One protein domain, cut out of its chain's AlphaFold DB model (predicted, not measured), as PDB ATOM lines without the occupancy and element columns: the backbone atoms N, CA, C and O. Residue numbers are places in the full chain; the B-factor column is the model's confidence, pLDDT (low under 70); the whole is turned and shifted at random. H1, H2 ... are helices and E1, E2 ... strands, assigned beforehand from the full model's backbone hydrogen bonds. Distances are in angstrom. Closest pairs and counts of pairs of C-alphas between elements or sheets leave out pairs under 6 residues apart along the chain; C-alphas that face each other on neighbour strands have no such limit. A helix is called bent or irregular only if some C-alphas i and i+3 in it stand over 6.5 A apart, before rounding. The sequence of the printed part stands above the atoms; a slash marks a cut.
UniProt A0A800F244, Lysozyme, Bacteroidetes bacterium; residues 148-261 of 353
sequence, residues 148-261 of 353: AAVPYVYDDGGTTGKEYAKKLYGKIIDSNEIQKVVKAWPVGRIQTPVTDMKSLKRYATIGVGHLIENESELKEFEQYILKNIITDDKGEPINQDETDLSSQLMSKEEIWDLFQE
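This is residues 148 to 261 of the 353 residues of the protein "Lysozyme" of Bacteroidetes bacterium (UniProt A0A800F244). A small, strongly twisted sheet, built round the long and sharply bent strand E1, has short helices set about it: H1 and H2 near its E2 end, H3 and H6 near its E3 and E4 end. H4 packs on residues 169 to 172 of H1, and a long loop, residues 231 to 244, runs from H4 to H5. The printed part has 114 residues with six named helices and four named strands, in the order E1 H1 H2 E2 E3 E4 H3 H4 H5 H6; the sheet's order is E2 E1 E3 E4, antiparallel throughout, and the class is mixed. The whole is compact, with a radius of gyration of the C-alphas of 13.3 A, and rounded, spanning 37 by 33 by 28 A.

E1, residues 150 to 161, is an inner strand and bends by 113 degrees at residue 157. H1, residues 162 to 173, only grazes the sheet and is irregular, with C-alphas 168 and 171 8.8 A apart. H2, residues 176 to 182, is on the sheet at a height of 6.2 A, only just over none of the strands, with 2 of its C-alphas falling on E1. E2, residues 189 to 193, is an edge strand antiparallel to E1, with N 160 and O 190 2.9 A apart. E3, residues 204 to 207, is antiparallel to E1, with N 154 and O 205 2.8 A apart. E4, residues 210 to 212, forms a hairpin with E3, with N 212 and O 204 2.9 A apart. H3, residues 215 to 220, is on the sheet at a height of 9.0 A, only just over E3 with 3 C-alphas. H4, residues 226 to 230, touches H1; their closest C-alphas, Tyr 169 and Leu 226, are 7.0 A apart. H5, residues 245 to 248, only just touches residues 171 to 172 of H1, with 3 pairs of C-alphas within 8 A, the closest Ile 172 and Ser 246 at 5.6 A. H6, residues 252 to 261, is on the sheet at a height of 7.7 A and touches no helix; its closest C-alpha to E3 is Ile 255, 5.1 A from Gly 207. Each O i to N i+4 pair is within hydrogen-bond range in H4 and H6, against 5 of 8 in H1, 2 of 3 in H2 and 1 of 2 in H3; H5 is too short for one.

E1 begins at C-alpha 150, (194.479, 250.519, 252.014), and is 16.2 A long. E2 is 11.6 A long and E3 10.9 A. H6 is 14.4 A long and ends at C-alpha 261, (193.256, 235.146, 247.058).

The C-alphas farthest apart, Asp 241 and Glu 261, are 37.5 A apart. The printed part has no cut, and the link from H4 to H5 is long. Residues 181 to 184 and 239 to 244 have pLDDT under 70.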
ATOM      1  N   ALA A 148     189.654 250.640 246.524       84.38
ATOM      2  CA  ALA A 148     190.725 251.349 247.214       84.38
ATOM      3  C   ALA A 148     191.672 250.345 247.884       84.38
ATOM      4  O   ALA A 148     191.227 249.508 248.660       84.38
ATOM      5  N   ALA A 149     192.975 250.477 247.633       89.75
ATOM      6  CA  ALA A 149     194.016 249.676 248.272       89.75
ATOM      7  C   ALA A 149     194.539 250.377 249.537       89.75
ATOM      8  O   ALA A 149     195.294 251.348 249.439       89.75
ATOM      9  N   VAL A 150     194.128 249.913 250.719       91.75
ATOM     10  CA  VAL A 150     194.479 250.519 252.014       91.75
ATOM     11  C   VAL A 150     195.563 249.695 252.713       91.75
ATOM     12  O   VAL A 150     195.306 248.556 253.087       91.75
ATOM     13  N   PRO A 151     196.766 250.242 252.946       93.50
ATOM     14  CA  PRO A 151     197.915 249.442 253.370       93.50
ATOM     15  C   PRO A 151     198.020 249.281 254.902       93.50
ATOM     16  O   PRO A 151     199.094 249.012 255.433       93.50
ATOM     17  N   TYR A 152     196.922 249.520 255.621       94.00
ATOM     18  CA  TYR A 152     196.811 249.392 257.075       94.00
ATOM     19  C   TYR A 152     195.410 248.924 257.455       94.00
ATOM     20  O   TYR A 152     194.464 249.125 256.692       94.00
ATOM     21  N   VAL A 153     195.268 248.361 258.657       95.69
ATOM     22  CA  VAL A 153     193.967 247.901 259.158       95.69
ATOM     23  C   VAL A 153     193.075 249.093 259.529       95.69
ATOM     24  O   VAL A 153     193.436 249.930 260.366       95.69
ATOM     25  N   TYR A 154     191.890 249.165 258.929       94.31
ATOM     26  CA  TYR A 154     190.913 250.238 259.108       94.31
ATOM     27  C   TYR A 154     189.503 249.710 259.405       94.31
ATOM     28  O   TYR A 154     189.190 248.561 259.132       94.31
ATOM     29  N   ASP A 155     188.666 250.547 260.010       94.00
ATOM     30  CA  ASP A 155     187.246 250.295 260.259       94.00
ATOM     31  C   ASP A 155     186.427 250.797 259.060       94.00
ATOM     32  O   ASP A 155     186.392 252.005 258.792       94.00
ATOM     33  N   ASP A 156     185.759 249.893 258.339       89.44
ATOM     34  CA  ASP A 156     184.947 250.220 257.156       89.44
ATOM     35  C   ASP A 156     183.642 250.971 257.499       89.44
ATOM     36  O   ASP A 156     182.920 251.441 256.614       89.44
ATOM     37  N   GLY A 157     183.347 251.151 258.790       87.69
ATOM     38  CA  GLY A 157     182.196 251.892 259.296       87.69
ATOM     39  C   GLY A 157     182.296 253.409 259.124       87.69
ATOM     40  O   GLY A 157     181.333 254.131 259.410       87.69
ATOM     41  N   GLY A 158     183.432 253.928 258.647       83.12
ATOM     42  CA  GLY A 158     183.515 255.285 258.123       83.12
ATOM     43  C   GLY A 158     184.885 255.938 258.228       83.12
ATOM     44  O   GLY A 158     185.896 255.341 258.582       83.12
ATOM     45  N   THR A 159     184.904 257.240 257.954       88.81
ATOM     46  CA  THR A 159     186.144 258.015 257.888       88.81
ATOM     47  C   THR A 159     186.360 258.899 259.111       88.81
ATOM     48  O   THR A 159     185.417 259.380 259.748       88.81
ATOM     49  N   THR A 160     187.625 259.193 259.397       90.31
ATOM     50  CA  THR A 160     188.035 260.196 260.382       90.31
ATOM     51  C   THR A 160     188.657 261.416 259.701       90.31
ATOM     52  O   THR A 160     188.960 261.408 258.508       90.31
ATOM     53  N   GLY A 161     188.777 262.521 260.437       89.88
ATOM     54  CA  GLY A 161     189.404 263.739 259.928       89.88
ATOM     55  C   GLY A 161     190.909 263.544 259.749       89.88
ATOM     56  O   GLY A 161     191.577 263.099 260.679       89.88
ATOM     57  N   LYS A 162     191.457 263.934 258.592       87.12
ATOM     58  CA  LYS A 162     192.895 263.828 258.299       87.12
ATOM     59  C   LYS A 162     193.741 264.522 259.370       87.12
ATOM     60  O   LYS A 162     194.695 263.938 259.855       87.12
ATOM     61  N   GLU A 163     193.356 265.723 259.797       87.81
ATOM     62  CA  GLU A 163     194.078 266.474 260.840       87.81
ATOM     63  C   GLU A 163     194.018 265.803 262.220       87.81
ATOM     64  O   GLU A 163     194.964 265.895 262.997       87.81
ATOM     65  N   TYR A 164     192.932 265.091 262.529       89.06
ATOM     66  CA  TYR A 164     192.853 264.293 263.752       89.06
ATOM     67  C   TYR A 164     193.767 263.068 263.661       89.06
ATOM     68  O   TYR A 164     194.561 262.826 264.564       89.06
ATOM     69  N   ALA A 165     193.720 262.349 262.538       87.88
ATOM     70  CA  ALA A 165     194.601 261.215 262.299       87.88
ATOM     71  C   ALA A 165     196.081 261.616 262.300       87.88
ATOM     72  O   ALA A 165     196.888 260.893 262.861       87.88
ATOM     73  N   LYS A 166     196.445 262.785 261.758       86.50
ATOM     74  CA  LYS A 166     197.823 263.297 261.799       86.50
ATOM     75  C   LYS A 166     198.339 263.539 263.213       86.50
ATOM     76  O   LYS A 166     199.505 263.287 263.481       86.50
ATOM     77  N   LYS A 167     197.490 264.006 264.131       86.81
ATOM     78  CA  LYS A 167     197.897 264.186 265.535       86.81
ATOM     79  C   LYS A 167     198.301 262.870 266.196       86.81
ATOM     80  O   LYS A 167     199.121 262.892 267.103       86.81
ATOM     81  N   LEU A 168     197.714 261.760 265.754       85.25
ATOM     82  CA  LEU A 168     197.969 260.430 266.303       85.25
ATOM     83  C   LEU A 168     199.056 259.687 265.520       85.25
ATOM     84  O   LEU A 168     199.954 259.121 266.120       85.25
ATOM     85  N   TYR A 169     199.000 259.731 264.189       86.06
ATOM     86  CA  TYR A 169     199.756 258.875 263.269       86.06
ATOM     87  C   TYR A 169     200.548 259.677 262.221       86.06
ATOM     88  O   TYR A 169     200.865 259.156 261.153       86.06
ATOM     89  N   GLY A 170     200.825 260.963 262.474       79.31
ATOM     90  CA  GLY A 170     201.320 261.930 261.482       79.31
ATOM     91  C   GLY A 170     202.490 261.444 260.634       79.31
ATOM     92  O   GLY A 170     202.444 261.589 259.420       79.31
ATOM     93  N   LYS A 171     203.464 260.753 261.242       76.38
ATOM     94  CA  LYS A 171     204.637 260.198 260.540       76.38
ATOM     95  C   LYS A 171     204.261 259.259 259.388       76.38
ATOM     96  O   LYS A 171     204.891 259.289 258.341       76.38
ATOM     97  N   ILE A 172     203.205 258.467 259.565       82.81
ATOM     98  CA  ILE A 172     202.697 257.537 258.553       82.81
ATOM     99  C   ILE A 172     201.752 258.263 257.592       82.81
ATOM    100  O   ILE A 172     201.861 258.118 256.377       82.81
ATOM    101  N   ILE A 173     200.829 259.071 258.123       83.75
ATOM    102  CA  ILE A 173     199.790 259.744 257.325       83.75
ATOM    103  C   ILE A 173     200.368 260.792 256.364       83.75
ATOM    104  O   ILE A 173     199.791 261.030 255.299       83.75
ATOM    105  N   ASP A 174     201.494 261.407 256.721       80.12
ATOM    106  CA  ASP A 174     202.186 262.382 255.880       80.12
ATOM    107  C   ASP A 174     203.139 261.735 254.860       80.12
ATOM    108  O   ASP A 174     203.592 262.436 253.953       80.12
ATOM    109  N   SER A 175     203.375 260.416 254.924       80.81
ATOM    110  CA  SER A 175     204.195 259.695 253.938       80.81
ATOM    111  C   SER A 175     203.620 259.796 252.522       80.81
ATOM    112  O   SER A 175     202.400 259.858 252.309       80.81
ATOM    113  N   ASN A 176     204.498 259.792 251.518       75.19
ATOM    114  CA  ASN A 176     204.081 259.859 250.116       75.19
ATOM    115  C   ASN A 176     203.210 258.654 249.726       75.19
ATOM    116  O   ASN A 176     202.316 258.771 248.886       75.19
ATOM    117  N   GLU A 177     203.459 257.507 250.344       75.25
ATOM    118  CA  GLU A 177     202.782 256.230 250.155       75.25
ATOM    119  C   GLU A 177     201.309 256.346 250.558       75.25
ATOM    120  O   GLU A 177     200.430 256.100 249.728       75.25
ATOM    121  N   ILE A 178     201.021 256.851 251.762       78.44
ATOM    122  CA  ILE A 178     199.642 257.090 252.208       78.44
ATOM    123  C   ILE A 178     198.979 258.211 251.407       78.44
ATOM    124  O   ILE A 178     197.812 258.095 251.031       78.44
ATOM    125  N   GLN A 179     199.701 259.280 251.064       73.12
ATOM    126  CA  GLN A 179     199.130 260.368 250.264       73.12
ATOM    127  C   GLN A 179     198.641 259.918 248.878       73.12
ATOM    128  O   GLN A 179     197.703 260.518 248.346       73.12
ATOM    129  N   LYS A 180     199.235 258.871 248.288       70.38
ATOM    130  CA  LYS A 180     198.759 258.274 247.025       70.38
ATOM    131  C   LYS A 180     197.411 257.566 247.216       70.38
ATOM    132  O   LYS A 180     196.546 257.709 246.358       70.38
ATOM    133  N   VAL A 181     197.224 256.882 248.344       68.56
ATOM    134  CA  VAL A 181     196.005 256.128 248.699       68.56
ATOM    135  C   VAL A 181     194.854 257.060 249.106       68.56
ATOM    136  O   VAL A 181     193.713 256.881 248.687       68.56
ATOM    137  N   VAL A 182     195.155 258.132 249.846       65.19
ATOM    138  CA  VAL A 182     194.164 259.087 250.387       65.19
ATOM    139  C   VAL A 182     193.443 259.902 249.304       65.19
ATOM    140  O   VAL A 182     192.365 260.437 249.553       65.19
ATOM    141  N   LYS A 183     193.989 259.994 248.084       60.81
ATOM    142  CA  LYS A 183     193.359 260.737 246.974       60.81
ATOM    143  C   LYS A 183     192.001 260.173 246.547       60.81
ATOM    144  O   LYS A 183     191.221 260.914 245.958       60.81
ATOM    145  N   ALA A 184     191.723 258.904 246.843       63.34
ATOM    146  CA  ALA A 184     190.448 258.257 246.537       63.34
ATOM    147  C   ALA A 184     189.329 258.591 247.546       63.34
ATOM    148  O   ALA A 184     188.178 258.213 247.340       63.34
ATOM    149  N   TRP A 185     189.641 259.288 248.644       73.56
ATOM    150  CA  TRP A 185     188.701 259.555 249.734       73.56
ATOM    151  C   TRP A 185     188.189 261.000 249.736       73.56
ATOM    152  O   TRP A 185     188.815 261.881 249.137       73.56
ATOM    153  N   PRO A 186     187.061 261.283 250.425       77.50
ATOM    154  CA  PRO A 186     186.566 262.645 250.568       77.50
ATOM    155  C   PRO A 186     187.662 263.589 251.065       77.50
ATOM    156  O   PRO A 186     188.446 263.245 251.953       77.50
ATOM    157  N   VAL A 187     187.702 264.797 250.504       79.31
ATOM    158  CA  VAL A 187     188.750 265.778 250.806       79.31
ATOM    159  C   VAL A 187     188.872 265.982 252.320       79.31
ATOM    160  O   VAL A 187     187.902 266.307 253.006       79.31
ATOM    161  N   GLY A 188     190.082 265.776 252.844       81.00
ATOM    162  CA  GLY A 188     190.385 265.942 254.268       81.00
ATOM    163  C   GLY A 188     189.953 264.778 255.169       81.00
ATOM    164  O   GLY A 188     189.968 264.935 256.392       81.00
ATOM    165  N   ARG A 189     189.590 263.618 254.610       86.81
ATOM    166  CA  ARG A 189     189.222 262.404 255.354       86.81
ATOM    167  C   ARG A 189     190.176 261.244 255.062       86.81
ATOM    168  O   ARG A 189     190.778 261.195 253.994       86.81
ATOM    169  N   ILE A 190     190.287 260.318 256.014       88.31
ATOM    170  CA  ILE A 190     190.919 259.004 255.817       88.31
ATOM    171  C   ILE A 190     190.036 257.887 256.368       88.31
ATOM    172  O   ILE A 190     189.207 258.165 257.239       88.31
ATOM    173  N   GLN A 191     190.217 256.649 255.903       90.75
ATOM    174  CA  GLN A 191     189.611 255.497 256.577       90.75
ATOM    175  C   GLN A 191     190.068 255.436 258.035       90.75
ATOM    176  O   GLN A 191     191.210 255.771 258.347       90.75
ATOM    177  N   THR A 192     189.153 255.109 258.944       92.06
ATOM    178  CA  THR A 192     189.431 255.185 260.383       92.06
ATOM    179  C   THR A 192     190.389 254.057 260.772       92.06
ATOM    180  O   THR A 192     189.984 252.908 260.663       92.06
ATOM    181  N   PRO A 193     191.627 254.325 261.229       93.06
ATOM    182  CA  PRO A 193     192.536 253.253 261.638       93.06
ATOM    183  C   PRO A 193     191.954 252.454 262.806       93.06
ATOM    184  O   PRO A 193     191.422 253.047 263.751       93.06
ATOM    185  N   VAL A 194     192.069 251.126 262.757       92.56
ATOM    186  CA  VAL A 194     191.646 250.265 263.870       92.56
ATOM    187  C   VAL A 194     192.584 250.459 265.056       92.56
ATOM    188  O   VAL A 194     193.786 250.676 264.905       92.56
ATOM    189  N   THR A 195     192.018 250.382 266.258       83.31
ATOM    190  CA  THR A 195     192.793 250.357 267.510       83.31
ATOM    191  C   THR A 195     192.555 249.083 268.310       83.31
ATOM    192  O   THR A 195     193.484 248.594 268.948       83.31
ATOM    193  N   ASP A 196     191.344 248.530 268.234       81.50
ATOM    194  CA  ASP A 196     190.946 247.226 268.754       81.50
ATOM    195  C   ASP A 196     189.633 246.777 268.076       81.50
ATOM    196  O   ASP A 196     188.919 247.598 267.499       81.50
ATOM    197  N   MET A 197     189.293 245.486 268.173       84.62
ATOM    198  CA  MET A 197     188.040 244.943 267.615       84.62
ATOM    199  C   MET A 197     186.778 245.438 268.339       84.62
ATOM    200  O   MET A 197     185.684 245.384 267.785       84.62
ATOM    201  N   LYS A 198     186.890 245.901 269.592       86.19
ATOM    202  CA  LYS A 198     185.729 246.248 270.433       86.19
ATOM    203  C   LYS A 198     185.154 247.624 270.103       86.19
ATOM    204  O   LYS A 198     183.995 247.888 270.409       86.19
ATOM    205  N   SER A 199     185.970 248.496 269.522       85.38
ATOM    206  CA  SER A 199     185.635 249.878 269.176       85.38
ATOM    207  C   SER A 199     185.206 250.067 267.719       85.38
ATOM    208  O   SER A 199     184.903 251.196 267.326       85.38
ATOM    209  N   LEU A 200     185.146 248.985 266.934       90.31
ATOM    210  CA  LEU A 200     184.718 249.023 265.538       90.31
ATOM    211  C   LEU A 200     183.275 249.517 265.419       90.31
ATOM    212  O   LEU A 200     182.366 249.054 266.112       90.31
ATOM    213  N   LYS A 201     183.049 250.447 264.494       90.81
ATOM    214  CA  LYS A 201     181.708 250.847 264.064       90.81
ATOM    215  C   LYS A 201     181.085 249.793 263.165       90.81
ATOM    216  O   LYS A 201     179.859 249.675 263.149       90.81
ATOM    217  N   ARG A 202     181.907 249.090 262.383       91.06
ATOM    218  CA  ARG A 202     181.452 248.046 261.473       91.06
ATOM    219  C   ARG A 202     182.451 246.884 261.432       91.06
ATOM    220  O   ARG A 202     182.416 246.089 262.367       91.06
ATOM    221  N   TYR A 203     183.318 246.774 260.430       92.12
ATOM    222  CA  TYR A 203     184.277 245.676 260.280       92.12
ATOM    223  C   TYR A 203     185.712 246.194 260.205       92.12
ATOM    224  O   TYR A 203     185.969 247.264 259.654       92.12
ATOM    225  N   ALA A 204     186.655 245.424 260.752       95.50
ATOM    226  CA  ALA A 204     188.069 245.634 260.474       95.50
ATOM    227  C   ALA A 204     188.359 245.182 259.035       95.50
ATOM    228  O   ALA A 204     187.796 244.200 258.555       95.50
ATOM    229  N   THR A 205     189.186 245.930 258.319       95.69
ATOM    230  CA  THR A 205     189.419 245.734 256.887       95.69
ATOM    231  C   THR A 205     190.841 246.147 256.523       95.69
ATOM    232  O   THR A 205     191.394 247.061 257.135       95.69
ATOM    233  N   ILE A 206     191.450 245.500 255.533       95.94
ATOM    234  CA  ILE A 206     192.783 245.844 255.012       95.94
ATOM    235  C   ILE A 206     192.841 245.621 253.493       95.94
ATOM    236  O   ILE A 206     191.926 245.052 252.901       95.94
ATOM    237  N   GLY A 207     193.878 246.136 252.833       94.81
ATOM    238  CA  GLY A 207     194.142 245.890 251.421       94.81
ATOM    239  C   GLY A 207     192.996 246.372 250.538       94.81
ATOM    240  O   GLY A 207     192.563 247.523 250.646       94.81
ATOM    241  N   VAL A 208     192.512 245.489 249.668       92.81
ATOM    242  CA  VAL A 208     191.411 245.747 248.730       92.81
ATOM    243  C   VAL A 208     190.095 245.223 249.308       92.81
ATOM    244  O   VAL A 208     189.494 244.289 248.795       92.81
ATOM    245  N   GLY A 209     189.648 245.831 250.409       89.88
ATOM    246  CA  GLY A 209     188.353 245.499 251.015       89.88
ATOM    247  C   GLY A 209     188.286 244.138 251.722       89.88
ATOM    248  O   GLY A 209     187.181 243.690 252.014       89.88
ATOM    249  N   HIS A 210     189.431 243.519 252.024       94.75
ATOM    250  CA  HIS A 210     189.513 242.255 252.758       94.75
ATOM    251  C   HIS A 210     188.960 242.432 254.176       94.75
ATOM    252  O   HIS A 210     189.524 243.196 254.968       94.75
ATOM    253  N   LEU A 211     187.834 241.781 254.479       93.75
ATOM    254  CA  LEU A 211     187.182 241.851 255.784       93.75
ATOM    255  C   LEU A 211     187.890 240.924 256.767       93.75
ATOM    256  O   LEU A 211     187.948 239.728 256.543       93.75
ATOM    257  N   ILE A 212     188.335 241.479 257.890       94.81
ATOM    258  CA  ILE A 212     188.895 240.712 259.000       94.81
ATOM    259  C   ILE A 212     187.732 240.303 259.907       94.81
ATOM    260  O   ILE A 212     187.149 241.130 260.619       94.81
ATOM    261  N   GLU A 213     187.368 239.026 259.869       90.62
ATOM    262  CA  GLU A 213     186.147 238.495 260.468       90.62
ATOM    263  C   GLU A 213     186.262 238.291 261.981       90.62
ATOM    264  O   GLU A 213     185.258 238.334 262.703       90.62
ATOM    265  N   ASN A 214     187.470 238.031 262.489       90.00
ATOM    266  CA  ASN A 214     187.661 237.631 263.881       90.00
ATOM    267  C   ASN A 214     189.030 238.027 264.469       90.00
ATOM    268  O   ASN A 214     189.950 238.450 263.776       90.00
ATOM    269  N   GLU A 215     189.169 237.890 265.795       90.44
ATOM    270  CA  GLU A 215     190.409 238.235 266.512       90.44
ATOM    271  C   GLU A 215     191.610 237.355 266.137       90.44
ATOM    272  O   GLU A 215     192.743 237.780 266.344       90.44
ATOM    273  N   SER A 216     191.395 236.128 265.647       92.94
ATOM    274  CA  SER A 216     192.499 235.264 265.217       92.94
ATOM    275  C   SER A 216     193.120 235.804 263.937       92.94
ATOM    276  O   SER A 216     194.330 235.965 263.881       92.94
ATOM    277  N   GLU A 217     192.284 236.154 262.965       93.31
ATOM    278  CA  GLU A 217     192.709 236.749 261.699       93.31
ATOM    279  C   GLU A 217     193.302 238.148 261.898       93.31
ATOM    280  O   GLU A 217     194.328 238.480 261.315       93.31
ATOM    281  N   LEU A 218     192.750 238.956 262.817       92.25
ATOM    282  CA  LEU A 218     193.348 240.257 263.134       92.25
ATOM    283  C   LEU A 218     194.811 240.131 263.587       92.25
ATOM    284  O   LEU A 218     195.609 241.019 263.292       92.25
ATOM    285  N   LYS A 219     195.177 239.048 264.287       92.50
ATOM    286  CA  LYS A 219     196.571 238.815 264.700       92.50
ATOM    287  C   LYS A 219     197.501 238.606 263.511       92.50
ATOM    288  O   LYS A 219     198.661 238.979 263.596       92.50
ATOM    289  N   GLU A 220     197.007 238.062 262.404       95.00
ATOM    290  CA  GLU A 220     197.792 237.877 261.179       95.00
ATOM    291  C   GLU A 220     198.136 239.228 260.529       95.00
ATOM    292  O   GLU A 220     199.197 239.383 259.927       95.00
ATOM    293  N   PHE A 221     197.296 240.246 260.751       96.00
ATOM    294  CA  PHE A 221     197.480 241.609 260.245       96.00
ATOM    295  C   PHE A 221     197.898 242.626 261.320       96.00
ATOM    296  O   PHE A 221     197.917 243.833 261.053       96.00
ATOM    297  N   GLU A 222     198.253 242.187 262.534       92.81
ATOM    298  CA  GLU A 222     198.502 243.096 263.664       92.81
ATOM    299  C   GLU A 222     199.675 244.052 263.416       92.81
ATOM    300  O   GLU A 222     199.674 245.186 263.902       92.81
ATOM    301  N   GLN A 223     200.641 243.624 262.602       93.00
ATOM    302  CA  GLN A 223     201.786 244.427 262.171       93.00
ATOM    303  C   GLN A 223     201.388 245.645 261.323       93.00
ATOM    304  O   GLN A 223     202.105 246.643 261.306       93.00
ATOM    305  N   TYR A 224     200.215 245.616 260.682       95.00
ATOM    306  CA  TYR A 224     199.698 246.715 259.865       95.00
ATOM    307  C   TYR A 224     198.689 247.602 260.616       95.00
ATOM    308  O   TYR A 224     198.053 248.481 260.025       95.00
ATOM    309  N   ILE A 225     198.514 247.404 261.927       93.44
ATOM    310  CA  ILE A 225     197.737 248.314 262.774       93.44
ATOM    311  C   ILE A 225     198.592 249.552 263.054       93.44
ATOM    312  O   ILE A 225     199.632 249.467 263.704       93.44
ATOM    313  N   LEU A 226     198.123 250.736 262.636       91.19
ATOM    314  CA  LEU A 226     198.913 251.974 262.750       91.19
ATOM    315  C   LEU A 226     199.390 252.264 264.174       91.19
ATOM    316  O   LEU A 226     200.483 252.792 264.346       91.19
ATOM    317  N   LYS A 227     198.584 251.925 265.188       89.44
ATOM    318  CA  LYS A 227     198.966 252.067 266.598       89.44
ATOM    319  C   LYS A 227     200.233 251.265 266.916       89.44
ATOM    320  O   LYS A 227     201.132 251.829 267.518       89.44
ATOM    321  N   ASN A 228     200.316 250.019 266.452       90.38
ATOM    322  CA  ASN A 228     201.448 249.126 266.707       90.38
ATOM    323  C   ASN A 228     202.720 249.606 265.996       90.38
ATOM    324  O   ASN A 228     203.806 249.475 266.540       90.38
ATOM    325  N   ILE A 229     202.584 250.235 264.824       89.50
ATOM    326  CA  ILE A 229     203.717 250.804 264.077       89.50
ATOM    327  C   ILE A 229     204.340 252.006 264.812       89.50
ATOM    328  O   ILE A 229     205.542 252.247 264.704       89.50
ATOM    329  N   ILE A 230     203.534 252.798 265.531       86.12
ATOM    330  CA  ILE A 230     203.993 254.045 266.170       86.12
ATOM    331  C   ILE A 230     204.272 253.928 267.670       86.12
ATOM    332  O   ILE A 230     204.656 254.936 268.271       86.12
ATOM    333  N   THR A 231     204.077 252.758 268.282       86.06
ATOM    334  CA  THR A 231     204.335 252.525 269.715       86.06
ATOM    335  C   THR A 231     205.335 251.400 269.952       86.06
ATOM    336  O   THR A 231     205.401 250.462 269.170       86.06
ATOM    337  N   ASP A 232     206.094 251.474 271.042       82.94
ATOM    338  CA  ASP A 232     206.946 250.379 271.506       82.94
ATOM    339  C   ASP A 232     206.134 249.256 272.190       82.94
ATOM    340  O   ASP A 232     204.914 249.352 272.350       82.94
ATOM    341  N   ASP A 233     206.816 248.204 272.655       82.00
ATOM    342  CA  ASP A 233     206.204 247.059 273.356       82.00
ATOM    343  C   ASP A 233     205.451 247.445 274.646       82.00
ATOM    344  O   ASP A 233     204.684 246.651 275.194       82.00
ATOM    345  N   LYS A 234     205.685 248.653 275.174       82.19
ATOM    346  CA  LYS A 234     205.003 249.195 276.357       82.19
ATOM    347  C   LYS A 234     203.826 250.097 275.980       82.19
ATOM    348  O   LYS A 234     203.120 250.561 276.873       82.19
ATOM    349  N   GLY A 235     203.589 250.312 274.685       79.31
ATOM    350  CA  GLY A 235     202.562 251.204 274.162       79.31
ATOM    351  C   GLY A 235     202.971 252.678 274.156       79.31
ATOM    352  O   GLY A 235     202.113 253.533 273.938       79.31
ATOM    353  N   GLU A 236     204.248 252.988 274.388       81.12
ATOM    354  CA  GLU A 236     204.756 254.359 274.391       81.12
ATOM    355  C   GLU A 236     205.141 254.797 272.969       81.12
ATOM    356  O   GLU A 236     205.700 253.999 272.215       81.12
ATOM    357  N   PRO A 237     204.872 256.051 272.560       79.38
ATOM    358  CA  PRO A 237     205.214 256.528 271.223       79.38
ATOM    359  C   PRO A 237     206.706 256.374 270.904       79.38
ATOM    360  O   PRO A 237     207.564 256.842 271.656       79.38
ATOM    361  N   ILE A 238     207.031 255.778 269.754       77.44
ATOM    362  CA  ILE A 238     208.428 255.570 269.363       77.44
ATOM    363  C   ILE A 238     209.039 256.911 268.932       77.44
ATOM    364  O   ILE A 238     208.586 257.571 267.985       77.44
ATOM    365  N   ASN A 239     210.109 257.321 269.618       64.44
ATOM    366  CA  ASN A 239     210.845 258.535 269.289       64.44
ATOM    367  C   ASN A 239     211.784 258.291 268.093       64.44
ATOM    368  O   ASN A 239     212.940 257.916 268.259       64.44
ATOM    369  N   GLN A 240     211.261 258.444 266.875       59.69
ATOM    370  CA  GLN A 240     212.043 258.384 265.635       59.69
ATOM    371  C   GLN A 240     211.890 259.696 264.869       59.69
ATOM    372  O   GLN A 240     210.912 259.867 264.142       59.69
ATOM    373  N   ASP A 241     212.799 260.641 265.085       57.06
ATOM    374  CA  ASP A 241     212.717 261.982 264.490       57.06
ATOM    375  C   ASP A 241     213.117 262.035 263.000       57.06
ATOM    376  O   ASP A 241     212.987 263.086 262.383       57.06
ATOM    377  N   GLU A 242     213.520 260.917 262.373       54.62
ATOM    378  CA  GLU A 242     214.000 260.921 260.974       54.62
ATOM    379  C   GLU A 242     213.552 259.731 260.096       54.62
ATOM    380  O   GLU A 242     213.906 259.686 258.917       54.62
ATOM    381  N   THR A 243     212.754 258.784 260.602       63.16
ATOM    382  CA  THR A 243     212.407 257.567 259.840       63.16
ATOM    383  C   THR A 243     211.002 257.649 259.247       63.16
ATOM    384  O   THR A 243     210.016 257.756 259.980       63.16
ATOM    385  N   ASP A 244     210.891 257.553 257.922       69.94
ATOM    386  CA  ASP A 244     209.622 257.245 257.262       69.94
ATOM    387  C   ASP A 244     209.184 255.826 257.660       69.94
ATOM    388  O   ASP A 244     209.882 254.851 257.389       69.94
ATOM    389  N   LEU A 245     208.040 255.718 258.338       78.69
ATOM    390  CA  LEU A 245     207.495 254.444 258.820       78.69
ATOM    391  C   LEU A 245     206.593 253.765 257.780       78.69
ATOM    392  O   LEU A 245     206.035 252.703 258.054       78.69
ATOM    393  N   SER A 246     206.437 254.351 256.587       77.12
ATOM    394  CA  SER A 246     205.601 253.796 255.520       77.12
ATOM    395  C   SER A 246     206.067 252.425 255.030       77.12
ATOM    396  O   SER A 246     205.246 251.650 254.550       77.12
ATOM    397  N   SER A 247     207.344 252.075 255.220       84.06
ATOM    398  CA  SER A 247     207.877 250.746 254.900       84.06
ATOM    399  C   SER A 247     207.344 249.627 255.800       84.06
ATOM    400  O   SER A 247     207.586 248.464 255.505       84.06
ATOM    401  N   GLN A 248     206.690 249.963 256.917       89.00
ATOM    402  CA  GLN A 248     206.025 248.999 257.804       89.00
ATOM    403  C   GLN A 248     204.555 248.772 257.423       89.00
ATOM    404  O   GLN A 248     203.876 247.949 258.028       89.00
ATOM    405  N   LEU A 249     204.043 249.526 256.449       91.81
ATOM    406  CA  LEU A 249     202.722 249.293 255.888       91.81
ATOM    407  C   LEU A 249     202.752 248.104 254.932       91.81
ATOM    408  O   LEU A 249     203.805 247.748 254.403       91.81
ATOM    409  N   MET A 250     201.572 247.556 254.653       94.38
ATOM    410  CA  MET A 250     201.424 246.502 253.658       94.38
ATOM    411  C   MET A 250     201.909 247.006 252.293       94.38
ATOM    412  O   MET A 250     201.477 248.058 251.803       94.38
ATOM    413  N   SER A 251     202.843 246.272 251.696       92.50
ATOM    414  CA  SER A 251     203.399 246.567 250.380       92.50
ATOM    415  C   SER A 251     202.350 246.384 249.283       92.50
ATOM    416  O   SER A 251     201.293 245.783 249.478       92.50
ATOM    417  N   LYS A 252     202.625 246.917 248.089       90.81
ATOM    418  CA  LYS A 252     201.699 246.760 246.957       90.81
ATOM    419  C   LYS A 252     201.596 245.308 246.515       90.81
ATOM    420  O   LYS A 252     200.537 244.899 246.062       90.81
ATOM    421  N   GLU A 253     202.700 244.587 246.625       93.62
ATOM    422  CA  GLU A 253     202.822 243.175 246.309       93.62
ATOM    423  C   GLU A 253     201.980 242.349 247.286       93.62
ATOM    424  O   GLU A 253     201.104 241.624 246.839       93.62
ATOM    425  N   GLU A 254     202.121 242.568 248.599       95.69
ATOM    426  CA  GLU A 254     201.286 241.893 249.609       95.69
ATOM    427  C   GLU A 254     199.792 242.205 249.427       95.69
ATOM    428  O   GLU A 254     198.962 241.303 249.494       95.69
ATOM    429  N   ILE A 255     199.430 243.471 249.167       95.00
ATOM    430  CA  ILE A 255     198.031 243.851 248.902       95.00
ATOM    431  C   ILE A 255     197.500 243.141 247.656       95.00
ATOM    432  O   ILE A 255     196.342 242.726 247.634       95.00
ATOM    433  N   TRP A 256     198.315 243.064 246.604       94.50
ATOM    434  CA  TRP A 256     197.934 242.408 245.364       94.50
ATOM    435  C   TRP A 256     197.729 240.911 245.583       94.50
ATOM    436  O   TRP A 256     196.694 240.398 245.170       94.50
ATOM    437  N   ASP A 257     198.654 240.245 246.271       96.00
ATOM    438  CA  ASP A 257     198.586 238.812 246.553       96.00
ATOM    439  C   ASP A 257     197.338 238.468 247.381       96.00
ATOM    440  O   ASP A 257     196.542 237.632 246.947       96.00
ATOM    441  N   LEU A 258     197.090 239.197 248.481       96.50
ATOM    442  CA  LEU A 258     195.873 239.042 249.294       96.50
ATOM    443  C   LEU A 258     194.606 239.234 248.448       96.50
ATOM    444  O   LEU A 258     193.674 238.438 248.498       96.50
ATOM    445  N   PHE A 259     194.587 240.266 247.604       96.19
ATOM    446  CA  PHE A 259     193.460 240.536 246.720       96.19
ATOM    447  C   PHE A 259     193.207 239.406 245.705       96.19
ATOM    448  O   PHE A 259     192.053 239.111 245.390       96.19
ATOM    449  N   GLN A 260     194.251 238.766 245.165       95.50
ATOM    450  CA  GLN A 260     194.067 237.632 244.253       95.50
ATOM    451  C   GLN A 260     193.448 236.424 244.963       95.50
ATOM    452  O   GLN A 260     192.607 235.733 244.378       95.50
ATOM    453  N   GLU A 261     193.842 236.186 246.213       95.19
ATOM    454  CA  GLU A 261     193.256 235.146 247.058       95.19
ATOM    455  C   GLU A 261     191.777 235.447 247.340       95.19
ATOM    456  O   GLU A 261     190.927 234.609 247.028       95.19
TER     457      GLU A 261